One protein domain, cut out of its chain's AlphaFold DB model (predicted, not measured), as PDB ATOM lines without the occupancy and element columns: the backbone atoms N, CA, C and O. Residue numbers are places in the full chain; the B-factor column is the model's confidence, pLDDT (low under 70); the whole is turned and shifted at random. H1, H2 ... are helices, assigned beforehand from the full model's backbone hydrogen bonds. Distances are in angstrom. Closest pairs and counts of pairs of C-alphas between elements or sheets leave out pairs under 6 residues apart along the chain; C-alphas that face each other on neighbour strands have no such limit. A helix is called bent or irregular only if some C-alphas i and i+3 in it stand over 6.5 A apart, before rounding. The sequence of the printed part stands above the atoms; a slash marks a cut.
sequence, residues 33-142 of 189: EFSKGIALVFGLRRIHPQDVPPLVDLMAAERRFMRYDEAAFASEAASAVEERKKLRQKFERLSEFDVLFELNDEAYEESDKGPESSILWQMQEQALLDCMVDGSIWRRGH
ATOM      1  N   GLU A  33     -25.028  -0.758   8.838       40.12
ATOM      2  CA  GLU A  33     -24.237  -0.733   7.597       40.12
ATOM      3  C   GLU A  33     -25.070  -1.169   6.385       40.12
ATOM      4  O   GLU A  33     -25.098  -0.467   5.376       40.12
ATOM      5  N   PHE A  34     -25.896  -2.214   6.522       42.06
ATOM      6  CA  PHE A  34     -26.820  -2.633   5.461       42.06
ATOM      7  C   PHE A  34     -27.833  -1.531   5.100       42.06
ATOM      8  O   PHE A  34     -28.191  -1.350   3.939       42.06
ATOM      9  N   SER A  35     -28.267  -0.739   6.086       41.91
ATOM     10  CA  SER A  35     -29.180   0.398   5.874       41.91
ATOM     11  C   SER A  35     -28.540   1.553   5.093       41.91
ATOM     12  O   SER A  35     -29.254   2.321   4.448       41.91
ATOM     13  N   LYS A  36     -27.209   1.686   5.146       43.19
ATOM     14  CA  LYS A  36     -26.456   2.742   4.458       43.19
ATOM     15  C   LYS A  36     -26.135   2.378   3.010       43.19
ATOM     16  O   LYS A  36     -26.364   3.217   2.141       43.19
ATOM     17  N   GLY A  37     -25.741   1.132   2.730       39.53
ATOM     18  CA  GLY A  37     -25.598   0.638   1.351       39.53
ATOM     19  C   GLY A  37     -26.919   0.738   0.572       39.53
ATOM     20  O   GLY A  37     -26.966   1.226  -0.556       39.53
ATOM     21  N   ILE A  38     -28.039   0.439   1.242       44.94
ATOM     22  CA  ILE A  38     -29.402   0.600   0.716       44.94
ATOM     23  C   ILE A  38     -29.722   2.043   0.271       44.94
ATOM     24  O   ILE A  38     -30.488   2.237  -0.674       44.94
ATOM     25  N   ALA A  39     -29.160   3.068   0.919       46.53
ATOM     26  CA  ALA A  39     -29.457   4.458   0.574       46.53
ATOM     27  C   ALA A  39     -28.896   4.864  -0.801       46.53
ATOM     28  O   ALA A  39     -29.540   5.652  -1.491       46.53
ATOM     29  N   LEU A  40     -27.762   4.286  -1.214       49.03
ATOM     30  CA  LEU A  40     -27.140   4.520  -2.524       49.03
ATOM     31  C   LEU A  40     -27.765   3.639  -3.615       49.03
ATOM     32  O   LEU A  40     -28.075   4.135  -4.695       49.03
ATOM     33  N   VAL A  41     -28.094   2.382  -3.286       50.03
ATOM     34  CA  VAL A  41     -28.883   1.467  -4.145       50.03
ATOM     35  C   VAL A  41     -30.242   2.078  -4.536       50.03
ATOM     36  O   VAL A  41     -30.788   1.787  -5.599       50.03
ATOM     37  N   PHE A  42     -30.789   2.966  -3.697       51.16
ATOM     38  CA  PHE A  42     -32.028   3.702  -3.951       51.16
ATOM     39  C   PHE A  42     -31.832   5.191  -4.279       51.16
ATOM     40  O   PHE A  42     -32.819   5.929  -4.272       51.16
ATOM     41  N   GLY A  43     -30.619   5.640  -4.624       52.78
ATOM     42  CA  GLY A  43     -30.361   7.024  -5.047       52.78
ATOM     43  C   GLY A  43     -31.274   7.447  -6.202       52.78
ATOM     44  O   GLY A  43     -31.959   8.465  -6.115       52.78
ATOM     45  N   LEU A  44     -31.456   6.571  -7.199       53.66
ATOM     46  CA  LEU A  44     -32.403   6.803  -8.297       53.66
ATOM     47  C   LEU A  44     -33.881   6.856  -7.862       53.66
ATOM     48  O   LEU A  44     -34.698   7.452  -8.559       53.66
ATOM     49  N   ARG A  45     -34.258   6.248  -6.726       50.97
ATOM     50  CA  ARG A  45     -35.633   6.327  -6.193       50.97
ATOM     51  C   ARG A  45     -35.918   7.635  -5.462       50.97
ATOM     52  O   ARG A  45     -37.088   7.950  -5.253       50.97
ATOM     53  N   ARG A  46     -34.878   8.362  -5.039       55.75
ATOM     54  CA  ARG A  46     -35.013   9.704  -4.452       55.75
ATOM     55  C   ARG A  46     -35.135  10.788  -5.512       55.75
ATOM     56  O   ARG A  46     -35.682  11.843  -5.211       55.75
ATOM     57  N   ILE A  47     -34.693  10.505  -6.735       61.00
ATOM     58  CA  ILE A  47     -34.876  11.403  -7.868       61.00
ATOM     59  C   ILE A  47     -36.372  11.598  -8.092       61.00
ATOM     60  O   ILE A  47     -37.117  10.642  -8.348       61.00
ATOM     61  N   HIS A  48     -36.827  12.846  -7.998       60.56
ATOM     62  CA  HIS A  48     -38.221  13.120  -8.269       60.56
ATOM     63  C   HIS A  48     -38.500  12.872  -9.757       60.56
ATOM     64  O   HIS A  48     -37.724  13.281 -10.619       60.56
ATOM     65  N   PRO A  49     -39.646  12.262 -10.111       60.34
ATOM     66  CA  PRO A  49     -39.991  11.982 -11.507       60.34
ATOM     67  C   PRO A  49     -40.017  13.207 -12.435       60.34
ATOM     68  O   PRO A  49     -40.103  13.042 -13.647       60.34
ATOM     69  N   GLN A  50     -40.020  14.417 -11.870       63.75
ATOM     70  CA  GLN A  50     -39.971  15.690 -12.585       63.75
ATOM     71  C   GLN A  50     -38.562  16.091 -13.045       63.75
ATOM     72  O   GLN A  50     -38.454  16.843 -14.009       63.75
ATOM     73  N   ASP A  51     -37.522  15.560 -12.399       64.50
ATOM     74  CA  ASP A  51     -36.115  15.864 -12.687       64.50
ATOM     75  C   ASP A  51     -35.550  14.899 -13.743       64.50
ATOM     76  O   ASP A  51     -34.478  15.101 -14.298       64.50
ATOM     77  N   VAL A  52     -36.303  13.846 -14.072       67.00
ATOM     78  CA  VAL A  52     -35.942  12.848 -15.077       67.00
ATOM     79  C   VAL A  52     -36.589  13.211 -16.412       67.00
ATOM     80  O   VAL A  52     -37.803  13.451 -16.453       67.00
ATOM     81  N   PRO A  53     -35.845  13.168 -17.533       66.38
ATOM     82  CA  PRO A  53     -36.424  13.389 -18.844       66.38
ATOM     83  C   PRO A  53     -37.645  12.489 -19.087       66.38
ATOM     84  O   PRO A  53     -37.609  11.273 -18.838       66.38
ATOM     85  N   PRO A  54     -38.745  13.051 -19.615       60.31
ATOM     86  CA  PRO A  54     -39.918  12.259 -19.930       60.31
ATOM     87  C   PRO A  54     -39.517  11.200 -20.961       60.31
ATOM     88  O   PRO A  54     -38.983  11.555 -22.006       60.31
ATOM     89  N   LEU A  55     -39.833   9.926 -20.677       68.62
ATOM     90  CA  LEU A  55     -39.555   8.699 -21.461       68.62
ATOM     91  C   LEU A  55     -38.378   7.835 -20.973       68.62
ATOM     92  O   LEU A  55     -38.307   6.673 -21.389       68.62
ATOM     93  N   VAL A  56     -37.540   8.328 -20.059       75.62
ATOM     94  CA  VAL A  56     -36.494   7.516 -19.417       75.62
ATOM     95  C   VAL A  56     -37.117   6.520 -18.420       75.62
ATOM     96  O   VAL A  56     -37.989   6.861 -17.619       75.62
ATOM     97  N   ASP A  57     -36.696   5.259 -18.494       79.00
ATOM     98  CA  ASP A  57     -37.029   4.164 -17.581       79.00
ATOM     99  C   ASP A  57     -35.864   3.907 -16.622       79.00
ATOM    100  O   ASP A  57     -35.065   2.992 -16.820       79.00
ATOM    101  N   LEU A  58     -35.792   4.682 -15.537       79.62
ATOM    102  CA  LEU A  58     -34.796   4.454 -14.483       79.62
ATOM    103  C   LEU A  58     -34.906   3.064 -13.845       79.62
ATOM    104  O   LEU A  58     -33.908   2.523 -13.376       79.62
ATOM    105  N   MET A  59     -36.083   2.428 -13.904       81.06
ATOM    106  CA  MET A  59     -36.227   1.057 -13.419       81.06
ATOM    107  C   MET A  59     -35.425   0.061 -14.263       81.06
ATOM    108  O   MET A  59     -35.114  -1.025 -13.779       81.06
ATOM    109  N   ALA A  60     -35.114   0.372 -15.527       83.81
ATOM    110  CA  ALA A  60     -34.226  -0.455 -16.338       83.81
ATOM    111  C   ALA A  60     -32.803  -0.450 -15.776       83.81
ATOM    112  O   ALA A  60     -32.244  -1.530 -15.571       83.81
ATOM    113  N   ALA A  61     -32.287   0.736 -15.443       85.44
ATOM    114  CA  ALA A  61     -30.987   0.895 -14.804       85.44
ATOM    115  C   ALA A  61     -30.962   0.234 -13.414       85.44
ATOM    116  O   ALA A  61     -30.053  -0.540 -13.144       85.44
ATOM    117  N   GLU A  62     -31.997   0.414 -12.582       83.19
ATOM    118  CA  GLU A  62     -32.095  -0.248 -11.264       83.19
ATOM    119  C   GLU A  62     -32.073  -1.781 -11.397       83.19
ATOM    120  O   GLU A  62     -31.313  -2.473 -10.722       83.19
ATOM    121  N   ARG A  63     -32.853  -2.350 -12.328       83.56
ATOM    122  CA  ARG A  63     -32.852  -3.806 -12.572       83.56
ATOM    123  C   ARG A  63     -31.493  -4.330 -13.036       83.56
ATOM    124  O   ARG A  63     -31.208  -5.505 -12.804       83.56
ATOM    125  N   ARG A  64     -30.715  -3.514 -13.751       86.31
ATOM    126  CA  ARG A  64     -29.375  -3.873 -14.229       86.31
ATOM    127  C   ARG A  64     -28.350  -3.773 -13.108       86.31
ATOM    128  O   ARG A  64     -27.631  -4.739 -12.892       86.31
ATOM    129  N   PHE A  65     -28.380  -2.680 -12.356       86.56
ATOM    130  CA  PHE A  65     -27.571  -2.463 -11.164       86.56
ATOM    131  C   PHE A  65     -27.645  -3.655 -10.197       86.56
ATOM    132  O   PHE A  65     -26.617  -4.204  -9.821       86.56
ATOM    133  N   MET A  66     -28.854  -4.150  -9.894       82.75
ATOM    134  CA  MET A  66     -29.064  -5.283  -8.972       82.75
ATOM    135  C   MET A  66     -28.451  -6.616  -9.444       82.75
ATOM    136  O   MET A  66     -28.506  -7.607  -8.718       82.75
ATOM    137  N   ARG A  67     -27.936  -6.688 -10.679       85.88
ATOM    138  CA  ARG A  67     -27.253  -7.871 -11.227       85.88
ATOM    139  C   ARG A  67     -25.736  -7.756 -11.181       85.88
ATOM    140  O   ARG A  67     -25.071  -8.746 -11.478       85.88
ATOM    141  N   TYR A  68     -25.201  -6.575 -10.894       85.56
ATOM    142  CA  TYR A  68     -23.767  -6.386 -10.782       85.56
ATOM    143  C   TYR A  68     -23.243  -6.947  -9.470       85.56
ATOM    144  O   TYR A  68     -23.919  -6.928  -8.444       85.56
ATOM    145  N   ASP A  69     -22.023  -7.464  -9.545       87.88
ATOM    146  CA  ASP A  69     -21.284  -7.973  -8.403       87.88
ATOM    147  C   ASP A  69     -20.319  -6.892  -7.915       87.88
ATOM    148  O   ASP A  69     -19.408  -6.499  -8.642       87.88
ATOM    149  N   GLU A  70     -20.501  -6.423  -6.682       88.00
ATOM    150  CA  GLU A  70     -19.642  -5.417  -6.048       88.00
ATOM    151  C   GLU A  70     -18.163  -5.833  -6.045       88.00
ATOM    152  O   GLU A  70     -17.278  -4.997  -6.245       88.00
ATOM    153  N   ALA A  71     -17.870  -7.131  -5.888       88.25
ATOM    154  CA  ALA A  71     -16.496  -7.632  -5.865       88.25
ATOM    155  C   ALA A  71     -15.783  -7.449  -7.216       88.25
ATOM    156  O   ALA A  71     -14.567  -7.219  -7.260       88.25
ATOM    157  N   ALA A  72     -16.538  -7.501  -8.318       88.31
ATOM    158  CA  ALA A  72     -16.011  -7.255  -9.656       88.31
ATOM    159  C   ALA A  72     -15.591  -5.787  -9.841       88.31
ATOM    160  O   ALA A  72     -14.590  -5.517 -10.500       88.31
ATOM    161  N   PHE A  73     -16.305  -4.850  -9.208       89.94
ATOM    162  CA  PHE A  73     -15.992  -3.418  -9.257       89.94
ATOM    163  C   PHE A  73     -14.879  -3.027  -8.276       89.94
ATOM    164  O   PHE A  73     -14.019  -2.213  -8.603       89.94
ATOM    165  N   ALA A  74     -14.808  -3.670  -7.106       88.31
ATOM    166  CA  ALA A  74     -13.728  -3.444  -6.142       88.31
ATOM    167  C   ALA A  74     -12.327  -3.783  -6.695       88.31
ATOM    168  O   ALA A  74     -11.323  -3.239  -6.236       88.31
ATOM    169  N   SER A  75     -12.257  -4.699  -7.666       88.94
ATOM    170  CA  SER A  75     -11.016  -5.186  -8.287       88.94
ATOM    171  C   SER A  75     -10.910  -4.834  -9.773       88.94
ATOM    172  O   SER A  75     -10.167  -5.471 -10.523       88.94
ATOM    173  N   GLU A  76     -11.657  -3.822 -10.208       89.25
ATOM    174  CA  GLU A  76     -11.808  -3.514 -11.620       89.25
ATOM    175  C   GLU A  76     -10.483  -3.109 -12.289       89.25
ATOM    176  O   GLU A  76      -9.678  -2.332 -11.766       89.25
ATOM    177  N   ALA A  77     -10.259  -3.633 -13.495       88.94
ATOM    178  CA  ALA A  77      -9.094  -3.294 -14.295       88.94
ATOM    179  C   ALA A  77      -9.155  -1.837 -14.784       88.94
ATOM    180  O   ALA A  77     -10.194  -1.356 -15.235       88.94
ATOM    181  N   ALA A  78      -7.999  -1.165 -14.825       89.75
ATOM    182  CA  ALA A  78      -7.893   0.219 -15.300       89.75
ATOM    183  C   ALA A  78      -8.475   0.431 -16.714       89.75
ATOM    184  O   ALA A  78      -8.981   1.506 -17.019       89.75
ATOM    185  N   SER A  79      -8.443  -0.591 -17.574       88.75
ATOM    186  CA  SER A  79      -9.043  -0.526 -18.911       88.75
ATOM    187  C   SER A  79     -10.563  -0.354 -18.881       88.75
ATOM    188  O   SER A  79     -11.088   0.415 -19.683       88.75
ATOM    189  N   ALA A  80     -11.259  -1.030 -17.963       87.50
ATOM    190  CA  ALA A  80     -12.710  -0.918 -17.818       87.50
ATOM    191  C   ALA A  80     -13.098   0.452 -17.239       87.50
ATOM    192  O   ALA A  80     -14.032   1.086 -17.725       87.50
ATOM    193  N   VAL A  81     -12.299   0.977 -16.303       91.62
ATOM    194  CA  VAL A  81     -12.449   2.350 -15.792       91.62
ATOM    195  C   VAL A  81     -12.343   3.379 -16.925       91.62
ATOM    196  O   VAL A  81     -13.167   4.289 -17.025       91.62
ATOM    197  N   GLU A  82     -11.342   3.251 -17.797       93.38
ATOM    198  CA  GLU A  82     -11.158   4.167 -18.929       93.38
ATOM    199  C   GLU A  82     -12.264   4.036 -19.985       93.38
ATOM    200  O   GLU A  82     -12.681   5.034 -20.574       93.38
ATOM    201  N   GLU A  83     -12.772   2.827 -20.221       92.31
ATOM    202  CA  GLU A  83     -13.927   2.614 -21.092       92.31
ATOM    203  C   GLU A  83     -15.184   3.290 -20.535       92.31
ATOM    204  O   GLU A  83     -15.852   4.035 -21.259       92.31
ATOM    205  N   ARG A  84     -15.453   3.128 -19.235       94.31
ATOM    206  CA  ARG A  84     -16.587   3.769 -18.570       94.31
ATOM    207  C   ARG A  84     -16.519   5.293 -18.671       94.31
ATOM    208  O   ARG A  84     -17.493   5.919 -19.087       94.31
ATOM    209  N   LYS A  85     -15.348   5.892 -18.420       94.69
ATOM    210  CA  LYS A  85     -15.128   7.341 -18.600       94.69
ATOM    211  C   LYS A  85     -15.412   7.809 -20.027       94.69
ATOM    212  O   LYS A  85     -16.045   8.845 -20.218       94.69
ATOM    213  N   LYS A  86     -14.962   7.061 -21.041       93.44
ATOM    214  CA  LYS A  86     -15.222   7.398 -22.452       93.44
ATOM    215  C   LYS A  86     -16.711   7.354 -22.779       93.44
ATOM    216  O   LYS A  86     -17.206   8.238 -23.476       93.44
ATOM    217  N   LEU A  87     -17.417   6.335 -22.290       92.06
ATOM    218  CA  LEU A  87     -18.859   6.214 -22.489       92.06
ATOM    219  C   LEU A  87     -19.606   7.350 -21.789       92.06
ATOM    220  O   LEU A  87     -20.451   7.985 -22.416       92.06
ATOM    221  N   ARG A  88     -19.238   7.677 -20.549       93.75
ATOM    222  CA  ARG A  88     -19.785   8.827 -19.826       93.75
ATOM    223  C   ARG A  88     -19.626  10.124 -20.613       93.75
ATOM    224  O   ARG A  88     -20.629  10.727 -20.978       93.75
ATOM    225  N   GLN A  89     -18.405  10.469 -21.023       92.44
ATOM    226  CA  GLN A  89     -18.147  11.662 -21.842       92.44
ATOM    227  C   GLN A  89     -18.935  11.678 -23.160       92.44
ATOM    228  O   GLN A  89     -19.257  12.744 -23.687       92.44
ATOM    229  N   LYS A  90     -19.217  10.506 -23.743       88.44
ATOM    230  CA  LYS A  90     -20.036  10.392 -24.954       88.44
ATOM    231  C   LYS A  90     -21.498  10.747 -24.670       88.44
ATOM    232  O   LYS A  90     -22.098  11.444 -25.487       88.44
ATOM    233  N   PHE A  91     -22.065  10.264 -23.566       85.88
ATOM    234  CA  PHE A  91     -23.476  10.471 -23.230       85.88
ATOM    235  C   PHE A  91     -23.754  11.797 -22.517       85.88
ATOM    236  O   PHE A  91     -24.812  12.357 -22.765       85.88
ATOM    237  N   GLU A  92     -22.819  12.354 -21.743       86.06
ATOM    238  CA  GLU A  92     -22.934  13.703 -21.148       86.06
ATOM    239  C   GLU A  92     -23.128  14.794 -22.213       86.06
ATOM    240  O   GLU A  92     -23.821  15.779 -22.000       86.06
ATOM    241  N   ARG A  93     -22.590  14.600 -23.426       78.94
ATOM    242  CA  ARG A  93     -22.835  15.518 -24.558       78.94
ATOM    243  C   ARG A  93     -24.304  15.576 -24.986       78.94
ATOM    244  O   ARG A  93     -24.670  16.453 -25.768       78.94
ATOM    245  N   LEU A  94     -25.121  14.619 -24.550       77.25
ATOM    246  CA  LEU A  94     -26.554  14.577 -24.791       77.25
ATOM    247  C   LEU A  94     -27.258  15.115 -23.545       77.25
ATOM    248  O   LEU A  94     -27.250  14.477 -22.494       77.25
ATOM    249  N   SER A  95     -27.902  16.273 -23.686       67.94
ATOM    250  CA  SER A  95     -28.601  16.970 -22.596       67.94
ATOM    251  C   SER A  95     -29.621  16.102 -21.850       67.94
ATOM    252  O   SER A  95     -29.924  16.344 -20.689       67.94
ATOM    253  N   GLU A  96     -30.164  15.081 -22.512       71.62
ATOM    254  CA  GLU A  96     -31.130  14.147 -21.945       71.62
ATOM    255  C   GLU A  96     -30.498  13.145 -20.972       71.62
ATOM    256  O   GLU A  96     -31.208  12.556 -20.164       71.62
ATOM    257  N   PHE A  97     -29.191  12.908 -21.051       80.38
ATOM    258  CA  PHE A  97     -28.496  11.958 -20.182       80.38
ATOM    259  C   PHE A  97     -27.564  12.631 -19.186       80.38
ATOM    260  O   PHE A  97     -27.322  12.042 -18.139       80.38
ATOM    261  N   ASP A  98     -27.113  13.851 -19.477       81.31
ATOM    262  CA  ASP A  98     -26.313  14.679 -18.570       81.31
ATOM    263  C   ASP A  98     -26.931  14.744 -17.164       81.31
ATOM    264  O   ASP A  98     -26.323  14.316 -16.186       81.31
ATOM    265  N   VAL A  99     -28.225  15.071 -17.099       81.62
ATOM    266  CA  VAL A  99     -29.004  15.120 -15.851       81.62
ATOM    267  C   VAL A  99     -28.964  13.799 -15.069       81.62
ATOM    268  O   VAL A  99     -28.994  13.794 -13.844       81.62
ATOM    269  N   LEU A 100     -28.877  12.644 -15.741       85.00
ATOM    270  CA  LEU A 100     -28.803  11.351 -15.050       85.00
ATOM    271  C   LEU A 100     -27.441  11.125 -14.387       85.00
ATOM    272  O   LEU A 100     -27.382  10.459 -13.352       85.00
ATOM    273  N   PHE A 101     -26.368  11.651 -14.978       89.69
ATOM    274  CA  PHE A 101     -25.036  11.607 -14.383       89.69
ATOM    275  C   PHE A 101     -24.906  12.618 -13.249       89.69
ATOM    276  O   PHE A 101     -24.406  12.242 -12.193       89.69
ATOM    277  N   GLU A 102     -25.435  13.834 -13.417       86.19
ATOM    278  CA  GLU A 102     -25.497  14.838 -12.346       86.19
ATOM    279  C   GLU A 102     -26.196  14.273 -11.105       86.19
ATOM    280  O   GLU A 102     -25.639  14.299 -10.013       86.19
ATOM    281  N   LEU A 103     -27.365  13.649 -11.274       83.75
ATOM    282  CA  LEU A 103     -28.111  13.062 -10.159       83.75
ATOM    283  C   LEU A 103     -27.383  11.875  -9.505       83.75
ATOM    284  O   LEU A 103     -27.518  11.645  -8.301       83.75
ATOM    285  N   ASN A 104     -26.613  11.102 -10.277       89.25
ATOM    286  CA  ASN A 104     -25.781  10.030  -9.728       89.25
ATOM    287  C   ASN A 104     -24.601  10.593  -8.918       89.25
ATOM    288  O   ASN A 104     -24.270  10.066  -7.855       89.25
ATOM    289  N   ASP A 105     -23.988  11.671  -9.402       89.81
ATOM    290  CA  ASP A 105     -22.892  12.354  -8.720       89.81
ATOM    291  C   ASP A 105     -23.376  13.052  -7.448       89.81
ATOM    292  O   ASP A 105     -22.742  12.909  -6.408       89.81
ATOM    293  N   GLU A 106     -24.528  13.727  -7.483       85.56
ATOM    294  CA  GLU A 106     -25.163  14.321  -6.302       85.56
ATOM    295  C   GLU A 106     -25.432  13.263  -5.226       85.56
ATOM    296  O   GLU A 106     -25.071  13.449  -4.062       85.56
ATOM    297  N   ALA A 107     -25.980  12.104  -5.610       82.25
ATOM    298  CA  ALA A 107     -26.220  11.004  -4.678       82.25
ATOM    299  C   ALA A 107     -24.922  10.469  -4.044       82.25
ATOM    300  O   ALA A 107     -24.916  10.065  -2.876       82.25
ATOM    301  N   TYR A 108     -23.816  10.467  -4.791       87.38
ATOM    302  CA  TYR A 108     -22.503  10.115  -4.258       87.38
ATOM    303  C   TYR A 108     -21.936  11.213  -3.350       87.38
ATOM    304  O   TYR A 108     -21.380  10.908  -2.291       87.38
ATOM    305  N   GLU A 109     -22.120  12.480  -3.710       86.25
ATOM    306  CA  GLU A 109     -21.686  13.631  -2.922       86.25
ATOM    307  C   GLU A 109     -22.393  13.718  -1.561       86.25
ATOM    308  O   GLU A 109     -21.754  14.072  -0.569       86.25
ATOM    309  N   GLU A 110     -23.667  13.319  -1.493       82.62
ATOM    310  CA  GLU A 110     -24.456  13.207  -0.257       82.62
ATOM    311  C   GLU A 110     -24.118  11.971   0.599       82.62
ATOM    312  O   GLU A 110     -24.588  11.852   1.735       82.62
ATOM    313  N   SER A 111     -23.337  11.028   0.067       82.00
ATOM    314  CA  SER A 111     -22.981   9.789   0.763       82.00
ATOM    315  C   SER A 111     -21.810   9.967   1.739       82.00
ATOM    316  O   SER A 111     -21.131  10.992   1.767       82.00
ATOM    317  N   ASP A 112     -21.503   8.918   2.507       83.62
ATOM    318  CA  ASP A 112     -20.342   8.886   3.410       83.62
ATOM    319  C   ASP A 112     -18.988   8.862   2.643       83.62
ATOM    320  O   ASP A 112     -17.928   8.874   3.273       83.62
ATOM    321  N   LYS A 113     -19.003   8.815   1.294       85.94
ATOM    322  CA  LYS A 113     -17.831   8.798   0.387       85.94
ATOM    323  C   LYS A 113     -16.792   7.721   0.717       85.94
ATOM    324  O   LYS A 113     -15.597   7.872   0.458       85.94
ATOM    325  N   GLY A 114     -17.249   6.620   1.308       86.25
ATOM    326  CA  GLY A 114     -16.414   5.463   1.601       86.25
ATOM    327  C   GLY A 114     -16.091   4.641   0.344       86.25
ATOM    328  O   GLY A 114     -16.685   4.861  -0.715       86.25
ATOM    329  N   PRO A 115     -15.197   3.642   0.457       87.06
ATOM    330  CA  PRO A 115     -14.891   2.720  -0.640       87.06
ATOM    331  C   PRO A 115     -16.140   2.027  -1.200       87.06
ATOM    332  O   PRO A 115     -16.300   1.926  -2.411       87.06
ATOM    333  N   GLU A 116     -17.055   1.619  -0.319       87.12
ATOM    334  CA  GLU A 116     -18.345   1.035  -0.692       87.12
ATOM    335  C   GLU A 116     -19.202   2.028  -1.488       87.12
ATOM    336  O   GLU A 116     -19.695   1.698  -2.561       87.12
ATOM    337  N   SER A 117     -19.309   3.280  -1.031       86.62
ATOM    338  CA  SER A 117     -20.063   4.313  -1.746       86.62
ATOM    339  C   SER A 117     -19.508   4.577  -3.146       86.62
ATOM    340  O   SER A 117     -20.276   4.751  -4.088       86.62
ATOM    341  N   SER A 118     -18.180   4.553  -3.293       89.88
ATOM    342  CA  SER A 118     -17.522   4.683  -4.594       89.88
ATOM    343  C   SER A 118     -17.839   3.503  -5.514       89.88
ATOM    344  O   SER A 118     -18.046   3.715  -6.705       89.88
ATOM    345  N   ILE A 119     -17.869   2.275  -4.992       90.81
ATOM    346  CA  ILE A 119     -18.225   1.078  -5.770       90.81
ATOM    347  C   ILE A 119     -19.681   1.165  -6.232       90.81
ATOM    348  O   ILE A 119     -19.968   0.962  -7.410       90.81
ATOM    349  N   LEU A 120     -20.594   1.539  -5.333       89.25
ATOM    350  CA  LEU A 120     -22.012   1.687  -5.655       89.25
ATOM    351  C   LEU A 120     -22.240   2.775  -6.715       89.25
ATOM    352  O   LEU A 120     -22.996   2.551  -7.658       89.25
ATOM    353  N   TRP A 121     -21.537   3.910  -6.623       91.81
ATOM    354  CA  TRP A 121     -21.565   4.954  -7.654       91.81
ATOM    355  C   TRP A 121     -21.075   4.431  -9.016       91.81
ATOM    356  O   TRP A 121     -21.749   4.647 -10.024       91.81
ATOM    357  N   GLN A 122     -19.970   3.673  -9.054       93.62
ATOM    358  CA  GLN A 122     -19.442   3.072 -10.291       93.62
ATOM    359  C   GLN A 122     -20.412   2.061 -10.907       93.62
ATOM    360  O   GLN A 122     -20.628   2.056 -12.119       93.62
ATOM    361  N   MET A 123     -21.017   1.207 -10.081       92.62
ATOM    362  CA  MET A 123     -22.014   0.233 -10.522       92.62
ATOM    363  C   MET A 123     -23.252   0.926 -11.092       92.62
ATOM    364  O   MET A 123     -23.780   0.509 -12.124       92.62
ATOM    365  N   GLN A 124     -23.718   1.990 -10.438       91.50
ATOM    366  CA  GLN A 124     -24.877   2.759 -10.873       91.50
ATOM    367  C   GLN A 124     -24.601   3.496 -12.190       91.50
ATOM    368  O   GLN A 124     -25.432   3.457 -13.101       91.50
ATOM    369  N   GLU A 125     -23.409   4.079 -12.325       94.06
ATOM    370  CA  GLU A 125     -22.919   4.681 -13.564       94.06
ATOM    371  C   GLU A 125     -22.864   3.648 -14.696       94.06
ATOM    372  O   GLU A 125     -23.448   3.860 -15.759       94.06
ATOM    373  N   GLN A 126     -22.250   2.484 -14.464       95.19
ATOM    374  CA  GLN A 126     -22.186   1.421 -15.469       95.19
ATOM    375  C   GLN A 126     -23.582   0.919 -15.863       95.19
ATOM    376  O   GLN A 126     -23.822   0.589 -17.022       95.19
ATOM    377  N   ALA A 127     -24.533   0.860 -14.927       92.38
ATOM    378  CA  ALA A 127     -25.893   0.410 -15.215       92.38
ATOM    379  C   ALA A 127     -26.628   1.397 -16.129       92.38
ATOM    380  O   ALA A 127     -27.309   0.976 -17.069       92.38
ATOM    381  N   LEU A 128     -26.464   2.700 -15.874       91.88
ATOM    382  CA  LEU A 128     -26.976   3.765 -16.733       91.88
ATOM    383  C   LEU A 128     -26.369   3.666 -18.130       91.88
ATOM    384  O   LEU A 128     -27.113   3.606 -19.109       91.88
ATOM    385  N   LEU A 129     -25.041   3.570 -18.216       93.19
ATOM    386  CA  LEU A 129     -24.321   3.491 -19.484       93.19
ATOM    387  C   LEU A 129     -24.749   2.283 -20.308       93.19
ATOM    388  O   LEU A 129     -25.117   2.449 -21.465       93.19
ATOM    389  N   ASP A 130     -24.806   1.092 -19.719       91.38
ATOM    390  CA  ASP A 130     -25.250  -0.107 -20.428       91.38
ATOM    391  C   ASP A 130     -26.689   0.041 -20.942       91.38
ATOM    392  O   ASP A 130     -27.014  -0.396 -22.046       91.38
ATOM    393  N   CYS A 131     -27.581   0.641 -20.143       89.31
ATOM    394  CA  CYS A 131     -28.971   0.881 -20.541       89.31
ATOM    395  C   CYS A 131     -29.094   1.927 -21.654       89.31
ATOM    396  O   CYS A 131     -29.998   1.838 -22.491       89.31
ATOM    397  N   MET A 132     -28.208   2.922 -21.672       87.75
ATOM    398  CA  MET A 132     -28.106   3.870 -22.774       87.75
ATOM    399  C   MET A 132     -27.576   3.164 -24.022       87.75
ATOM    400  O   MET A 132     -28.186   3.301 -25.076       87.75
ATOM    401  N   VAL A 133     -26.515   2.358 -23.885       87.44
ATOM    402  CA  VAL A 133     -25.827   1.626 -24.964       87.44
ATOM    403  C   VAL A 133     -26.693   0.553 -25.631       87.44
ATOM    404  O   VAL A 133     -26.479   0.230 -26.795       87.44
ATOM    405  N   ASP A 134     -27.674  -0.030 -24.950       85.00
ATOM    406  CA  ASP A 134     -28.596  -0.989 -25.580       85.00
ATOM    407  C   ASP A 134     -29.991  -0.402 -25.862       85.00
ATOM    408  O   ASP A 134     -30.869  -1.083 -26.407       85.00
ATOM    409  N   GLY A 135     -30.204   0.866 -25.497       80.81
ATOM    410  CA  GLY A 135     -31.471   1.579 -25.625       80.81
ATOM    411  C   GLY A 135     -32.578   1.095 -24.680       80.81
ATOM    412  O   GLY A 135     -33.723   1.528 -24.824       80.81
ATOM    413  N   SER A 136     -32.287   0.216 -23.714       83.31
ATOM    414  CA  SER A 136     -33.263  -0.228 -22.707       83.31
ATOM    415  C   SER A 136     -33.620   0.856 -21.690       83.31
ATOM    416  O   SER A 136     -34.629   0.711 -20.999       83.31
ATOM    417  N   ILE A 137     -32.853   1.954 -21.643       83.50
ATOM    418  CA  ILE A 137     -33.152   3.146 -20.841       83.50
ATOM    419  C   ILE A 137     -34.463   3.831 -21.252       83.50
ATOM    420  O   ILE A 137     -34.980   4.652 -20.509       83.50
ATOM    421  N   TRP A 138     -35.042   3.505 -22.409       80.38
ATOM    422  CA  TRP A 138     -36.318   4.062 -22.861       80.38
ATOM    423  C   TRP A 138     -37.495   3.146 -22.485       80.38
ATOM    424  O   TRP A 138     -37.470   1.937 -22.732       80.38
ATOM    425  N   ARG A 139     -38.571   3.711 -21.912       65.81
ATOM    426  CA  ARG A 139     -39.756   2.947 -21.456       65.81
ATOM    427  C   ARG A 139     -40.339   2.021 -22.539       65.81
ATOM    428  O   ARG A 139     -40.838   2.479 -23.563       65.81
ATOM    429  N   ARG A 140     -40.456   0.723 -22.216       50.66
ATOM    430  CA  ARG A 140     -41.180  -0.311 -22.998       50.66
ATOM    431  C   ARG A 140     -42.716  -0.288 -22.874       50.66
ATOM    432  O   ARG A 140     -43.398  -1.077 -23.523       50.66
ATOM    433  N   GLY A 141     -43.301   0.590 -22.062       44.28
ATOM    434  CA  GLY A 141     -44.753   0.623 -21.843       44.28
ATOM    435  C   GLY A 141     -45.515   1.383 -22.934       44.28
ATOM    436  O   GLY A 141     -45.791   2.564 -22.758       44.28
ATOM    437  N   HIS A 142     -45.904   0.697 -24.014       40.03
ATOM    438  CA  HIS A 142     -46.894   1.122 -25.032       40.03
ATOM    439  C   HIS A 142     -46.453   2.016 -26.203       40.03
ATOM    440  O   HIS A 142     -47.311   2.536 -26.920       40.03
TER     441      HIS A 142
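This is residues 33 to 142 of the 189 residues of the protein "Hypothetical protein" of Polarella glacialis (UniProt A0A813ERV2). A long helix, H7, runs through the middle of a small helical body; H6 folds back beside it as a hairpin, while H3 and H5 cross it on opposite sides. Short H1 packs on H7 and short H2 on H6, both near the end where H6 and H7 join, and short H4 packs on H7 too. The printed part has 110 residues with seven named helices, H1 to H7 in chain order, and no named strand: the class is all helix. It is compact, with a radius of gyration of the C-alphas of 13.4 A and spans of 38 by 32 by 23 A.

The hub is H7, residues 115 to 133, touching five helices. H6, residues 95 to 109, forms a helical hairpin with it: a shallow tilt of 12 degrees, opposite ways, closest C-alphas Tyr 108 and Trp 121, 6.2 A. H3, residues 58 to 65, touches H7 at a steep tilt of 60 degrees, closest C-alphas Ala 61 and Ala 127, 5.1 A. H5, residues 78 to 92, touches H7 at a steep tilt of 57 degrees, closest C-alphas Leu 87 and Leu 129, 6.8 A. H3 and H5 are apart. Every O i to N i+4 pair is within hydrogen-bond range in H3, H5, H7 and H4, residues 70 to 74; H6 has 9 of 11, H1, residues 33 to 41, has 3 of 5, and H2, residues 43 to 46, is too short for one.

H7 is 26.7 A long, H6 21.1 A and H5 21.0 A. H6 is only just irregular: C-alphas 96 and 99 are 6.53 A apart. C-alpha 33 begins H1 at (-24.237, -0.733, 7.597); C-alpha 133 ends H7 at (-25.827, 1.626, -24.964).

The farthest C-alphas, Gly 114 and His 142, are 40.7 A apart. The printed part has no cut; H2 to H3 is the long link. Residues 33 to 55, 95 and 139 to 142 have pLDDT under 70.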